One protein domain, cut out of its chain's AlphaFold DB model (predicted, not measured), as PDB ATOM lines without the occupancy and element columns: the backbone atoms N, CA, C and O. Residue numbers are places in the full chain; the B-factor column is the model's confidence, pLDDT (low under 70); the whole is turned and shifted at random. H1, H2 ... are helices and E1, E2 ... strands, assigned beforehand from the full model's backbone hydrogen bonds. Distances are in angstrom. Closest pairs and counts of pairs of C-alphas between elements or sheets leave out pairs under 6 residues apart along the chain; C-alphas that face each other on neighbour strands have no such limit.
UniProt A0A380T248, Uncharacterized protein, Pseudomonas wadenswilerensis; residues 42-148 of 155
ATOM      1  N   LEU A  42     162.488 242.310 149.831       88.12
ATOM      2  CA  LEU A  42     162.110 243.239 148.762       88.12
ATOM      3  C   LEU A  42     162.613 244.642 149.085       88.12
ATOM      4  O   LEU A  42     162.281 245.198 150.129       88.12
ATOM      5  N   ALA A  43     163.358 245.229 148.152       85.94
ATOM      6  CA  ALA A  43     163.873 246.584 148.290       85.94
ATOM      7  C   ALA A  43     162.747 247.646 148.332       85.94
ATOM      8  O   ALA A  43     161.690 247.457 147.711       85.94
ATOM      9  N   PRO A  44     162.990 248.799 148.987       87.38
ATOM     10  CA  PRO A  44     162.101 249.955 148.917       87.38
ATOM     11  C   PRO A  44     161.815 250.388 147.470       87.38
ATOM     12  O   PRO A  44     162.630 250.221 146.564       87.38
ATOM     13  N   GLY A  45     160.645 250.975 147.242       85.06
ATOM     14  CA  GLY A  45     160.187 251.470 145.944       85.06
ATOM     15  C   GLY A  45     159.602 250.403 145.017       85.06
ATOM     16  O   GLY A  45     158.974 250.767 144.013       85.06
ATOM     17  N   ARG A  46     159.754 249.113 145.353       86.25
ATOM     18  CA  ARG A  46     159.182 247.996 144.591       86.25
ATOM     19  C   ARG A  46     157.657 248.003 144.677       86.25
ATOM     20  O   ARG A  46     157.088 248.306 145.724       86.25
ATOM     21  N   LEU A  47     157.014 247.696 143.553       87.81
ATOM     22  CA  LEU A  47     155.563 247.597 143.448       87.81
ATOM     23  C   LEU A  47     155.105 246.240 143.989       87.81
ATOM     24  O   LEU A  47     155.639 245.203 143.592       87.81
ATOM     25  N   VAL A  48     154.125 246.261 144.881       90.06
ATOM     26  CA  VAL A  48     153.515 245.076 145.475       90.06
ATOM     27  C   VAL A  48     151.999 245.235 145.513       90.06
ATOM     28  O   VAL A  48     151.473 246.339 145.666       90.06
ATOM     29  N   HIS A  49     151.303 244.109 145.439       90.56
ATOM     30  CA  HIS A  49     149.873 244.018 145.696       90.56
ATOM     31  C   HIS A  49     149.670 243.298 147.019       90.56
ATOM     32  O   HIS A  49     150.300 242.271 147.280       90.56
ATOM     33  N   ARG A  50     148.830 243.857 147.882       91.00
ATOM     34  CA  ARG A  50     148.598 243.344 149.231       91.00
ATOM     35  C   ARG A  50     147.154 242.908 149.372       91.00
ATOM     36  O   ARG A  50     146.249 243.686 149.082       91.00
ATOM     37  N   ILE A  51     146.950 241.692 149.864       89.81
ATOM     38  CA  ILE A  51     145.626 241.181 150.222       89.81
ATOM     39  C   ILE A  51     145.622 240.779 151.689       89.81
ATOM     40  O   ILE A  51     146.526 240.087 152.160       89.81
ATOM     41  N   TRP A  52     144.584 241.202 152.403       90.62
ATOM     42  CA  TRP A  52     144.307 240.785 153.770       90.62
ATOM     43  C   TRP A  52     143.109 239.856 153.787       90.62
ATOM     44  O   TRP A  52     142.046 240.187 153.265       90.62
ATOM     45  N   LEU A  53     143.284 238.718 154.443       87.94
ATOM     46  CA  LEU A  53     142.292 237.665 154.553       87.94
ATOM     47  C   LEU A  53     142.006 237.369 156.021       87.94
ATOM     48  O   LEU A  53     142.894 237.444 156.881       87.94
ATOM     49  N   THR A  54     140.768 236.986 156.320       86.44
ATOM     50  CA  THR A  54     140.418 236.467 157.643       86.44
ATOM     51  C   THR A  54     141.102 235.118 157.897       86.44
ATOM     52  O   THR A  54     141.533 234.412 156.989       86.44
ATOM     53  N   LYS A  55     141.224 234.746 159.173       80.00
ATOM     54  CA  LYS A  55     141.743 233.431 159.596       80.00
ATOM     55  C   LYS A  55     140.696 232.308 159.548       80.00
ATOM     56  O   LYS A  55     141.015 231.189 159.938       80.00
ATOM     57  N   ASN A  56     139.455 232.641 159.199       75.25
ATOM     58  CA  ASN A  56     138.330 231.713 159.220       75.25
ATOM     59  C   ASN A  56     138.334 230.857 157.949       75.25
ATOM     60  O   ASN A  56     139.016 231.186 156.982       75.25
ATOM     61  N   VAL A  57     137.583 229.758 157.973       71.12
ATOM     62  CA  VAL A  57     137.336 228.921 156.797       71.12
ATOM     63  C   VAL A  57     135.828 228.962 156.508       71.12
ATOM     64  O   VAL A  57     135.063 228.586 157.398       71.12
ATOM     65  N   PRO A  58     135.395 229.407 155.313       72.12
ATOM     66  CA  PRO A  58     136.222 229.988 154.250       72.12
ATOM     67  C   PRO A  58     136.834 231.338 154.669       72.12
ATOM     68  O   PRO A  58     136.317 232.030 155.548       72.12
ATOM     69  N   ALA A  59     137.971 231.686 154.065       76.44
ATOM     70  CA  ALA A  59     138.603 232.982 154.291       76.44
ATOM     71  C   ALA A  59     137.821 234.072 153.546       76.44
ATOM     72  O   ALA A  59     137.364 233.854 152.431       76.44
ATOM     73  N   CYS A  60     137.702 235.257 154.140       83.94
ATOM     74  CA  CYS A  60     137.064 236.421 153.514       83.94
ATOM     75  C   CYS A  60     138.126 237.476 153.222       83.94
ATOM     76  O   CYS A  60     139.061 237.637 154.017       83.94
ATOM     77  N   VAL A  61     137.970 238.229 152.131       87.31
ATOM     78  CA  VAL A  61     138.879 239.337 151.823       87.31
ATOM     79  C   VAL A  61     138.461 240.561 152.624       87.31
ATOM     80  O   VAL A  61     137.358 241.079 152.487       87.31
ATOM     81  N   VAL A  62     139.371 241.028 153.471       88.75
ATOM     82  CA  VAL A  62     139.163 242.195 154.335       88.75
ATOM     83  C   VAL A  62     139.555 243.475 153.611       88.75
ATOM     84  O   VAL A  62     138.888 244.496 153.743       88.75
ATOM     85  N   LYS A  63     140.668 243.433 152.875       90.25
ATOM     86  CA  LYS A  63     141.231 244.593 152.189       90.25
ATOM     87  C   LYS A  63     142.097 244.146 151.024       90.25
ATOM     88  O   LYS A  63     142.781 243.125 151.122       90.25
ATOM     89  N   VAL A  64     142.116 244.953 149.970       89.00
ATOM     90  CA  VAL A  64     143.070 244.831 148.869       89.00
ATOM     91  C   VAL A  64     143.715 246.185 148.620       89.00
ATOM     92  O   VAL A  64     143.040 247.213 148.570       89.00
ATOM     93  N   GLU A  65     145.028 246.183 148.451       90.81
ATOM     94  CA  GLU A  65     145.783 247.344 148.003       90.81
ATOM     95  C   GLU A  65     146.636 246.956 146.804       90.81
ATOM     96  O   GLU A  65     147.608 246.209 146.932       90.81
ATOM     97  N   LEU A  66     146.256 247.467 145.640       89.00
ATOM     98  CA  LEU A  66     146.972 247.261 144.393       89.00
ATOM     99  C   LEU A  66     147.994 248.370 144.167       89.00
ATOM    100  O   LEU A  66     147.827 249.499 144.638       89.00
ATOM    101  N   ASN A  67     149.031 248.039 143.400       88.00
ATOM    102  CA  ASN A  67     150.031 248.986 142.903       88.00
ATOM    103  C   ASN A  67     150.756 249.763 144.021       88.00
ATOM    104  O   ASN A  67     151.288 250.854 143.808       88.00
ATOM    105  N   SER A  68     150.817 249.194 145.228       88.25
ATOM    106  CA  SER A  68     151.444 249.839 146.374       88.25
ATOM    107  C   SER A  68     152.959 249.795 146.237       88.25
ATOM    108  O   SER A  68     153.549 248.729 146.080       88.25
ATOM    109  N   ARG A  69     153.623 250.942 146.381       88.25
ATOM    110  CA  ARG A  69     155.085 250.976 146.501       88.25
ATOM    111  C   ARG A  69     155.497 250.715 147.940       88.25
ATOM    112  O   ARG A  69     154.944 251.313 148.862       88.25
ATOM    113  N   LEU A  70     156.475 249.840 148.130       87.38
ATOM    114  CA  LEU A  70     157.105 249.661 149.432       87.38
ATOM    115  C   LEU A  70     157.829 250.951 149.831       87.38
ATOM    116  O   LEU A  70     158.654 251.460 149.077       87.38
ATOM    117  N   SER A  71     157.517 251.495 151.003       86.81
ATOM    118  CA  SER A  71     158.234 252.645 151.570       86.81
ATOM    119  C   SER A  71     159.573 252.244 152.186       86.81
ATOM    120  O   SER A  71     160.507 253.037 152.216       86.81
ATOM    121  N   GLU A  72     159.655 251.007 152.666       88.62
ATOM    122  CA  GLU A  72     160.793 250.429 153.369       88.62
ATOM    123  C   GLU A  72     161.078 249.019 152.849       88.62
ATOM    124  O   GLU A  72     160.289 248.451 152.090       88.62
ATOM    125  N   GLU A  73     162.224 248.463 153.232       90.56
ATOM    126  CA  GLU A  73     162.565 247.092 152.876       90.56
ATOM    127  C   GLU A  73     161.586 246.124 153.544       90.56
ATOM    128  O   GLU A  73     161.344 246.193 154.750       90.56
ATOM    129  N   LEU A  74     161.036 245.193 152.764       89.62
ATOM    130  CA  LEU A  74     160.196 244.131 153.296       89.62
ATOM    131  C   LEU A  74     161.008 242.848 153.426       89.62
ATOM    132  O   LEU A  74     161.309 242.195 152.428       89.62
ATOM    133  N   ASN A  75     161.298 242.458 154.663       89.50
ATOM    134  CA  ASN A  75     161.903 241.168 154.955       89.50
ATOM    135  C   ASN A  75     160.848 240.051 154.863       89.50
ATOM    136  O   ASN A  75     159.861 240.042 155.605       89.50
ATOM    137  N   LEU A  76     161.072 239.104 153.956       88.38
ATOM    138  CA  LEU A  76     160.188 237.976 153.668       88.38
ATOM    139  C   LEU A  76     160.545 236.712 154.472       88.38
ATOM    140  O   LEU A  76     159.923 235.661 154.291       88.38
ATOM    141  N   ASN A  77     161.485 236.796 155.417       84.81
ATOM    142  CA  ASN A  77     161.802 235.692 156.315       84.81
ATOM    143  C   ASN A  77     160.575 235.297 157.156       84.81
ATOM    144  O   ASN A  77     159.897 236.113 157.799       84.81
ATOM    145  N   GLY A  78     160.277 233.997 157.141       82.00
ATOM    146  CA  GLY A  78     159.096 233.430 157.791       82.00
ATOM    147  C   GLY A  78     157.776 233.715 157.069       82.00
ATOM    148  O   GLY A  78     156.717 233.498 157.657       82.00
ATOM    149  N   PHE A  79     157.811 234.219 155.832       88.38
ATOM    150  CA  PHE A  79     156.658 234.169 154.936       88.38
ATOM    151  C   PHE A  79     156.643 232.829 154.206       88.38
ATOM    152  O   PHE A  79     157.678 232.385 153.713       88.38
ATOM    153  N   ASN A  80     155.462 232.239 154.067       85.81
ATOM    154  CA  ASN A  80     155.235 231.061 153.245       85.81
ATOM    155  C   ASN A  80     155.131 231.463 151.773       85.81
ATOM    156  O   ASN A  80     154.522 232.486 151.453       85.81
ATOM    157  N   THR A  81     155.664 230.640 150.878       84.56
ATOM    158  CA  THR A  81     155.442 230.789 149.437       84.56
ATOM    159  C   THR A  81     154.136 230.109 149.057       84.56
ATOM    160  O   THR A  81     153.929 228.941 149.379       84.56
ATOM    161  N   LEU A  82     153.255 230.835 148.374       80.81
ATOM    162  CA  LEU A  82     152.087 230.251 147.727       80.81
ATOM    163  C   LEU A  82     152.475 229.813 146.316       80.81
ATOM    164  O   LEU A  82     152.877 230.632 145.497       80.81
ATOM    165  N   SER A  83     152.353 228.515 146.060       72.81
ATOM    166  CA  SER A  83     152.554 227.890 144.747       72.81
ATOM    167  C   SER A  83     151.292 227.196 144.222       72.81
ATOM    168  O   SER A  83     151.316 226.615 143.140       72.81
ATOM    169  N   SER A  84     150.202 227.229 144.998       70.25
ATOM    170  CA  SER A  84     148.907 226.664 144.623       70.25
ATOM    171  C   SER A  84     148.296 227.465 143.474       70.25
ATOM    172  O   SER A  84     148.289 228.696 143.518       70.25
ATOM    173  N   ASN A  85     147.730 226.760 142.496       65.56
ATOM    174  CA  ASN A  85     146.862 227.321 141.455       65.56
ATOM    175  C   ASN A  85     145.378 227.005 141.747       65.56
ATOM    176  O   ASN A  85     144.569 226.926 140.830       65.56
ATOM    177  N   SER A  86     145.016 226.719 143.004       68.19
ATOM    178  CA  SER A  86     143.626 226.442 143.366       68.19
ATOM    179  C   SER A  86     142.792 227.724 143.271       68.19
ATOM    180  O   SER A  86     143.088 228.676 143.988       68.19
ATOM    181  N   PRO A  87     141.698 227.765 142.493       59.34
ATOM    182  CA  PRO A  87     140.862 228.966 142.368       59.34
ATOM    183  C   PRO A  87     140.267 229.450 143.700       59.34
ATOM    184  O   PRO A  87     139.929 230.620 143.846       59.34
ATOM    185  N   GLN A  88     140.143 228.553 144.685       60.59
ATOM    186  CA  GLN A  88     139.640 228.877 146.023       60.59
ATOM    187  C   GLN A  88     140.676 229.595 146.897       60.59
ATOM    188  O   GLN A  88     140.323 230.155 147.937       60.59
ATOM    189  N   ASP A  89     141.946 229.591 146.491       67.88
ATOM    190  CA  ASP A  89     142.995 230.328 147.170       67.88
ATOM    191  C   ASP A  89     143.068 231.747 146.570       67.88
ATOM    192  O   ASP A  89     143.449 231.927 145.412       67.88
ATOM    193  N   PRO A  90     142.782 232.810 147.340       65.38
ATOM    194  CA  PRO A  90     142.853 234.195 146.848       65.38
ATOM    195  C   PRO A  90     144.230 234.589 146.293       65.38
ATOM    196  O   PRO A  90     144.333 235.504 145.480       65.38
ATOM    197  N   GLY A  91     145.289 233.886 146.712       70.19
ATOM    198  CA  GLY A  91     146.644 234.078 146.204       70.19
ATOM    199  C   GLY A  91     146.886 233.462 144.820       70.19
ATOM    200  O   GLY A  91     147.813 233.886 144.136       70.19
ATOM    201  N   SER A  92     146.077 232.490 144.389       76.19
ATOM    202  CA  SER A  92     146.340 231.704 143.179       76.19
ATOM    203  C   SER A  92     146.216 232.498 141.893       76.19
ATOM    204  O   SER A  92     147.017 232.293 140.991       76.19
ATOM    205  N   TRP A  93     145.324 233.480 141.823       78.06
ATOM    206  CA  TRP A  93     145.244 234.347 140.644       78.06
ATOM    207  C   TRP A  93     146.493 235.176 140.402       78.06
ATOM    208  O   TRP A  93     146.919 235.343 139.263       78.06
ATOM    209  N   PHE A  94     147.135 235.656 141.466       80.56
ATOM    210  CA  PHE A  94     148.430 236.306 141.311       80.56
ATOM    211  C   PHE A  94     149.470 235.311 140.784       80.56
ATOM    212  O   PHE A  94     150.222 235.647 139.876       80.56
ATOM    213  N   VAL A  95     149.479 234.072 141.283       80.69
ATOM    214  CA  VAL A  95     150.383 233.023 140.781       80.69
ATOM    215  C   VAL A  95     150.120 232.714 139.298       80.69
ATOM    216  O   VAL A  95     151.069 232.603 138.520       80.69
ATOM    217  N   GLU A  96     148.857 232.638 138.874       77.31
ATOM    218  CA  GLU A  96     148.461 232.453 137.468       77.31
ATOM    219  C   GLU A  96     148.919 233.609 136.575       77.31
ATOM    220  O   GLU A  96     149.380 233.391 135.457       77.31
ATOM    221  N   LYS A  97     148.851 234.843 137.081       77.19
ATOM    222  CA  LYS A  97     149.325 236.050 136.389       77.19
ATOM    223  C   LYS A  97     150.854 236.197 136.397       77.19
ATOM    224  O   LYS A  97     151.372 237.157 135.831       77.19
ATOM    225  N   GLY A  98     151.577 235.250 136.996       78.12
ATOM    226  CA  GLY A  98     153.040 235.231 137.028       78.12
ATOM    227  C   GLY A  98     153.655 236.060 138.156       78.12
ATOM    228  O   GLY A  98     154.837 236.395 138.091       78.12
ATOM    229  N   PHE A  99     152.883 236.394 139.191       85.25
ATOM    230  CA  PHE A  99     153.420 236.985 140.411       85.25
ATOM    231  C   PHE A  99     153.955 235.908 141.354       85.25
ATOM    232  O   PHE A  99     153.380 234.832 141.521       85.25
ATOM    233  N   THR A 100     154.998 236.273 142.087       87.81
ATOM    234  CA  THR A 100     155.416 235.570 143.293       87.81
ATOM    235  C   THR A 100     154.541 236.021 144.454       87.81
ATOM    236  O   THR A 100     154.416 237.221 144.711       87.81
ATOM    237  N   VAL A 101     153.952 235.068 145.182       88.44
ATOM    238  CA  VAL A 101     153.073 235.353 146.322       88.44
ATOM    239  C   VAL A 101     153.685 234.835 147.617       88.44
ATOM    240  O   VAL A 101     153.930 233.639 147.786       88.44
ATOM    241  N   ARG A 102     153.900 235.746 148.567       89.75
ATOM    242  CA  ARG A 102     154.387 235.443 149.917       89.75
ATOM    243  C   ARG A 102     153.309 235.761 150.937       89.75
ATOM    244  O   ARG A 102     152.739 236.847 150.917       89.75
ATOM    245  N   SER A 103     153.033 234.835 151.847       88.56
ATOM    246  CA  SER A 103     151.993 234.992 152.865       88.56
ATOM    247  C   SER A 103     152.527 234.858 154.281       88.56
ATOM    248  O   SER A 103     153.408 234.047 154.562       88.56
ATOM    249  N   LYS A 104     151.982 235.649 155.203       89.44
ATOM    250  CA  LYS A 104     152.295 235.556 156.627       89.44
ATOM    251  C   LYS A 104     151.087 235.942 157.457       89.44
ATOM    252  O   LYS A 104     150.289 236.791 157.068       89.44
ATOM    253  N   LYS A 105     150.968 235.329 158.629       87.25
ATOM    254  CA  LYS A 105     149.952 235.708 159.604       87.25
ATOM    255  C   LYS A 105     150.434 236.914 160.409       87.25
ATOM    256  O   LYS A 105     151.446 236.820 161.100       87.25
ATOM    257  N   ILE A 106     149.716 238.030 160.327       85.44
ATOM    258  CA  ILE A 106     150.046 239.297 160.994       85.44
ATOM    259  C   ILE A 106     148.775 239.828 161.665       85.44
ATOM    260  O   ILE A 106     147.724 239.909 161.035       85.44
ATOM    261  N   ASN A 107     148.846 240.147 162.963       83.75
ATOM    262  CA  ASN A 107     147.727 240.699 163.747       83.75
ATOM    263  C   ASN A 107     146.411 239.901 163.641       83.75
ATOM    264  O   ASN A 107     145.321 240.461 163.680       83.75
ATOM    265  N   GLY A 108     146.505 238.575 163.499       82.56
ATOM    266  CA  GLY A 108     145.340 237.692 163.391       82.56
ATOM    267  C   GLY A 108     144.753 237.545 161.984       82.56
ATOM    268  O   GLY A 108     143.830 236.748 161.826       82.56
ATOM    269  N   PHE A 109     145.319 238.220 160.983       86.56
ATOM    270  CA  PHE A 109     144.946 238.119 159.571       86.56
ATOM    271  C   PHE A 109     146.020 237.387 158.773       86.56
ATOM    272  O   PHE A 109     147.197 237.403 159.137       86.56
ATOM    273  N   TRP A 110     145.620 236.759 157.675       88.12
ATOM    274  CA  TRP A 110     146.555 236.295 156.658       88.12
ATOM    275  C   TRP A 110     146.824 237.440 155.696       88.12
ATOM    276  O   TRP A 110     145.914 237.918 155.027       88.12
ATOM    277  N   GLN A 111     148.070 237.894 155.646       90.56
ATOM    278  CA  GLN A 111     148.496 238.931 154.724       90.56
ATOM    279  C   GLN A 111     149.313 238.300 153.603       90.56
ATOM    280  O   GLN A 111     150.289 237.595 153.862       90.56
ATOM    281  N   GLN A 112     148.900 238.552 152.367       90.62
ATOM    282  CA  GLN A 112     149.554 238.088 151.152       90.62
ATOM    283  C   GLN A 112     150.175 239.276 150.422       90.62
ATOM    284  O   GLN A 112     149.546 240.324 150.280       90.62
ATOM    285  N   TYR A 113     151.408 239.095 149.966       90.75
ATOM    286  CA  TYR A 113     152.157 240.031 149.144       90.75
ATOM    287  C   TYR A 113     152.416 239.374 147.798       90.75
ATOM    288  O   TYR A 113     153.137 238.379 147.738       90.75
ATOM    289  N   ALA A 114     151.837 239.933 146.743       90.25
ATOM    290  CA  ALA A 114     152.083 239.532 145.369       90.25
ATOM    291  C   ALA A 114     153.005 240.546 144.685       90.25
ATOM    292  O   ALA A 114     152.765 241.755 144.735       90.25
ATOM    293  N   PHE A 115     154.076 240.062 144.066       88.50
ATOM    294  CA  PHE A 115     155.066 240.892 143.385       88.50
ATOM    295  C   PHE A 115     155.667 240.147 142.193       88.50
ATOM    296  O   PHE A 115     155.873 238.939 142.243       88.50
ATOM    297  N   ALA A 116     155.940 240.865 141.110       84.56
ATOM    298  CA  ALA A 116     156.571 240.293 139.925       84.56
ATOM    299  C   ALA A 116     158.097 240.301 140.082       84.56
ATOM    300  O   ALA A 116     158.645 241.266 140.632       84.56
ATOM    301  N   SER A 117     158.793 239.268 139.592       70.75
ATOM    302  CA  SER A 117     160.267 239.239 139.538       70.75
ATOM    303  C   SER A 117     160.825 240.298 138.579       70.75
ATOM    304  O   SER A 117     161.831 240.934 138.899       70.75
ATOM    305  N   SER A 118     160.123 240.585 137.476       64.56
ATOM    306  CA  SER A 118     160.483 241.608 136.490       64.56
ATOM    307  C   SER A 118     159.269 242.428 136.018       64.56
ATOM    308  O   SER A 118     158.153 241.924 135.911       64.56
ATOM    309  N   GLY A 119     159.505 243.715 135.727       55.28
ATOM    310  CA  GLY A 119     158.526 244.636 135.136       55.28
ATOM    311  C   GLY A 119     157.392 245.112 136.067       55.28
ATOM    312  O   GLY A 119     157.160 244.547 137.136       55.28
ATOM    313  N   PRO A 120     156.676 246.191 135.694       55.84
ATOM    314  CA  PRO A 120     155.458 246.593 136.383       55.84
ATOM    315  C   PRO A 120     154.273 245.763 135.876       55.84
ATOM    316  O   PRO A 120     153.729 246.028 134.806       55.84
ATOM    317  N   GLN A 121     153.841 244.779 136.660       69.62
ATOM    318  CA  GLN A 121     152.535 244.146 136.480       69.62
ATOM    319  C   GLN A 121     151.504 244.962 137.267       69.62
ATOM    320  O   GLN A 121     151.191 244.665 138.426       69.62
ATOM    321  N   ASN A 122     151.066 246.067 136.662       79.06
ATOM    322  CA  ASN A 122     149.991 246.876 137.221       79.06
ATOM    323  C   ASN A 122     148.693 246.076 137.153       79.06
ATOM    324  O   ASN A 122     148.401 245.466 136.127       79.06
ATOM    325  N   LEU A 123     147.925 246.108 138.232       82.12
ATOM    326  CA  LEU A 123     146.613 245.474 138.282       82.12
ATOM    327  C   LEU A 123     145.563 246.539 138.487       82.12
ATOM    328  O   LEU A 123     145.760 247.453 139.286       82.12
ATOM    329  N   THR A 124     144.452 246.413 137.782       85.12
ATOM    330  CA  THR A 124     143.334 247.331 137.950       85.12
ATOM    331  C   THR A 124     142.370 246.823 139.010       85.12
ATOM    332  O   THR A 124     142.190 245.620 139.226       85.12
ATOM    333  N   ARG A 125     141.672 247.766 139.644       86.25
ATOM    334  CA  ARG A 125     140.568 247.453 140.557       86.25
ATOM    335  C   ARG A 125     139.505 246.545 139.918       86.25
ATOM    336  O   ARG A 125     138.987 245.662 140.590       86.25
ATOM    337  N   SER A 126     139.182 246.737 138.640       86.75
ATOM    338  CA  SER A 126     138.165 245.933 137.947       86.75
ATOM    339  C   SER A 126     138.585 244.474 137.771       86.75
ATOM    340  O   SER A 126     137.765 243.582 137.979       86.75
ATOM    341  N   GLU A 127     139.855 244.222 137.443       86.69
ATOM    342  CA  GLU A 127     140.383 242.863 137.276       86.69
ATOM    343  C   GLU A 127     140.322 242.063 138.578       86.69
ATOM    344  O   GLU A 127     139.843 240.928 138.575       86.69
ATOM    345  N   ILE A 128     140.748 242.659 139.700       85.88
ATOM    346  CA  ILE A 128     140.708 241.952 140.986       85.88
ATOM    347  C   ILE A 128     139.268 241.737 141.464       85.88
ATOM    348  O   ILE A 128     138.965 240.672 141.990       85.88
ATOM    349  N   ILE A 129     138.365 242.705 141.264       87.81
ATOM    350  CA  ILE A 129     136.959 242.568 141.677       87.81
ATOM    351  C   ILE A 129     136.292 241.422 140.917       87.81
ATOM    352  O   ILE A 129     135.631 240.595 141.545       87.81
ATOM    353  N   SER A 130     136.480 241.350 139.594       87.06
ATOM    354  CA  SER A 130     135.914 240.259 138.795       87.06
ATOM    355  C   SER A 130     136.491 238.909 139.214       87.06
ATOM    356  O   SER A 130     135.737 237.969 139.431       87.06
ATOM    357  N   TYR A 131     137.802 238.813 139.453       83.69
ATOM    358  CA  TYR A 131     138.386 237.570 139.958       83.69
ATOM    359  C   TYR A 131     137.789 237.147 141.311       83.69
ATOM    360  O   TYR A 131     137.330 236.014 141.460       83.69
ATOM    361  N   LEU A 132     137.775 238.051 142.296       84.06
ATOM    362  CA  LEU A 132     137.313 237.738 143.650       84.06
ATOM    363  C   LEU A 132     135.840 237.321 143.676       84.06
ATOM    364  O   LEU A 132     135.477 236.418 144.429       84.06
ATOM    365  N   ARG A 133     135.009 237.964 142.849       86.44
ATOM    366  CA  ARG A 133     133.570 237.698 142.783       86.44
ATOM    367  C   ARG A 133     133.238 236.475 141.934       86.44
ATOM    368  O   ARG A 133     132.470 235.635 142.385       86.44
ATOM    369  N   ASP A 134     133.780 236.401 140.723       83.56
ATOM    370  CA  ASP A 134     133.288 235.495 139.680       83.56
ATOM    371  C   ASP A 134     134.073 234.174 139.634       83.56
ATOM    372  O   ASP A 134     133.538 233.159 139.192       83.56
ATOM    373  N   VAL A 135     135.330 234.172 140.099       79.31
ATOM    374  CA  VAL A 135     136.227 233.005 140.030       79.31
ATOM    375  C   VAL A 135     136.504 232.431 141.415       79.31
ATOM    376  O   VAL A 135     136.269 231.247 141.648       79.31
ATOM    377  N   ALA A 136     136.975 233.264 142.346       75.00
ATOM    378  CA  ALA A 136     137.323 232.816 143.693       75.00
ATOM    379  C   ALA A 136     136.095 232.605 144.590       75.00
ATOM    380  O   ALA A 136     136.190 231.917 145.607       75.00
ATOM    381  N   LEU A 137     134.947 233.190 144.213       81.00
ATOM    382  CA  LEU A 137     133.681 233.135 144.953       81.00
ATOM    383  C   LEU A 137     133.847 233.547 146.428       81.00
ATOM    384  O   LEU A 137     133.257 232.949 147.328       81.00
ATOM    385  N   LEU A 138     134.686 234.556 146.682       81.00
ATOM    386  CA  LEU A 138     134.992 235.027 148.032       81.00
ATOM    387  C   LEU A 138     134.060 236.165 148.435       81.00
ATOM    388  O   LEU A 138     133.695 237.012 147.623       81.00
ATOM    389  N   GLU A 139     133.726 236.230 149.721       83.38
ATOM    390  CA  GLU A 139     133.058 237.401 150.284       83.38
ATOM    391  C   GLU A 139     134.064 238.535 150.503       83.38
ATOM    392  O   GLU A 139     135.124 238.343 151.115       83.38
ATOM    393  N   PHE A 140     133.720 239.726 150.011       86.44
ATOM    394  CA  PHE A 140     134.517 240.936 150.166       86.44
ATOM    395  C   PHE A 140     133.664 242.198 150.016       86.44
ATOM    396  O   PHE A 140     132.610 242.184 149.383       86.44
ATOM    397  N   ASP A 141     134.150 243.302 150.579       87.56
ATOM    398  CA  ASP A 141     133.597 244.634 150.348       87.56
ATOM    399  C   ASP A 141     134.415 245.341 149.260       87.56
ATOM    400  O   ASP A 141     135.604 245.626 149.433       87.56
ATOM    401  N   GLU A 142     133.780 245.652 148.129       87.62
ATOM    402  CA  GLU A 142     134.408 246.373 147.021       87.62
ATOM    403  C   GLU A 142     134.982 247.726 147.433       87.62
ATOM    404  O   GLU A 142     135.962 248.168 146.831       87.62
ATOM    405  N   SER A 143     134.415 248.388 148.449       86.69
ATOM    406  CA  SER A 143     134.926 249.660 148.971       86.69
ATOM    407  C   SER A 143     136.323 249.526 149.589       86.69
ATOM    408  O   SER A 143     137.074 250.499 149.631       86.69
ATOM    409  N   GLN A 144     136.705 248.313 150.002       88.75
ATOM    410  CA  GLN A 144     138.008 248.005 150.592       88.75
ATOM    411  C   GLN A 144     139.069 247.615 149.552       88.75
ATOM    412  O   GLN A 144     140.207 247.302 149.918       88.75
ATOM    413  N   VAL A 145     138.725 247.649 148.260       86.06
ATOM    414  CA  VAL A 145     139.660 247.435 147.152       86.06
ATOM    415  C   VAL A 145     140.193 248.782 146.680       86.06
ATOM    416  O   VAL A 145     139.506 249.542 145.996       86.06
ATOM    417  N   ASN A 146     141.439 249.068 147.047       85.69
ATOM    418  CA  ASN A 146     142.119 250.311 146.713       85.69
ATOM    419  C   ASN A 146     143.148 250.072 145.611       85.69
ATOM    420  O   ASN A 146     143.944 249.137 145.687       85.69
ATOM    421  N   ASP A 147     143.146 250.949 144.617       80.75
ATOM    422  CA  ASP A 147     144.131 250.976 143.543       80.75
ATOM    423  C   ASP A 147     144.900 252.293 143.632       80.75
ATOM    424  O   ASP A 147     144.343 253.370 143.405       80.75
ATOM    425  N   TYR A 148     146.171 252.205 144.017       72.44
ATOM    426  CA  TYR A 148     147.062 253.354 144.006       72.44
ATOM    427  C   TYR A 148     147.615 253.504 142.595       72.44
ATOM    428  O   TYR A 148     148.679 252.978 142.268       72.44
TER     429      TYR A 148
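This is residues 42 to 148 of the 155 residues of an uncharacterized protein of Pseudomonas wadenswilerensis (UniProt A0A380T248). A twisted sheet of six strands forms a wall, with both helices over one face: short H1 over E4 and longer H2 over E2 and E6. No named helix covers the other face. The 107 printed residues hold two named helices and six named strands, along the chain E1 E2 E3 H1 E4 E5 H2 E6; the sheet's order is E3 E4 E5 E1 E2 E6, mixed. The class is mixed, helices and strands, with 52 residues, under half, in named elements. The whole is compact, with a radius of gyration of the C-alphas of 12.8 A and spans of 33 by 28 by 25 A.

Find C-alpha 47 at (155.563, 247.597, 143.448); from there E1 runs through residues 47 to 53, 20.0 A long. E2, residues 61 to 69, is 20.7 A long and bends by 58 degrees at residue 66. E3 is residues 80 to 82, and H1 is residues 92 to 96. Next come E4, residues 100 to 106, 18.9 A, and E5, residues 109 to 115, 19.3 A. Look for H2 at C-alpha 125, (140.568, 247.453, 140.557); it runs through residues 125 to 135, 15.1 A. E6, residues 145 to 147, ends at C-alpha 147, (144.131, 250.976, 143.543).

Start at the hairpin E1 and E2, antiparallel, with N 50 and O 65 at 2.8 A. On E1's other side E5 is antiparallel to it, with N 51 and O 112 at 3.0 A. E4 and E5 form a hairpin, with N 102 and O 113 at 2.9 A. Edge strand E3 is antiparallel to E4, with N 80 and O 103 at 2.8 A. At the other edge E6 is parallel to E2, with N 146 and O 64 at 2.9 A. E5, H2 and E6 make a split strand-helix-strand unit, two strands running the same way with E1 and E2 between them; its crossover is right-handed. H2 is on the sheet at a height of 10.4 A, only just slantwise to E2, at 30.4 degrees on the local plane; its closest C-alphas to E6 are Arg 125 and Asp 147, 5.8 A. H1 is on the same face, at a height of 7.8 A; its closest C-alphas to E4 are Val 95 and Val 101, 6.6 A. In H1 and H2 every O i to N i+4 pair is within hydrogen-bond range.

The C-alphas farthest apart are those of Glu 72 and Asp 134, 34.2 A. The printed part has no cut and no long link. Mean pLDDT of the printed part is 82.6; look for values under 70 at residues 85 to 90 and 118 to 121.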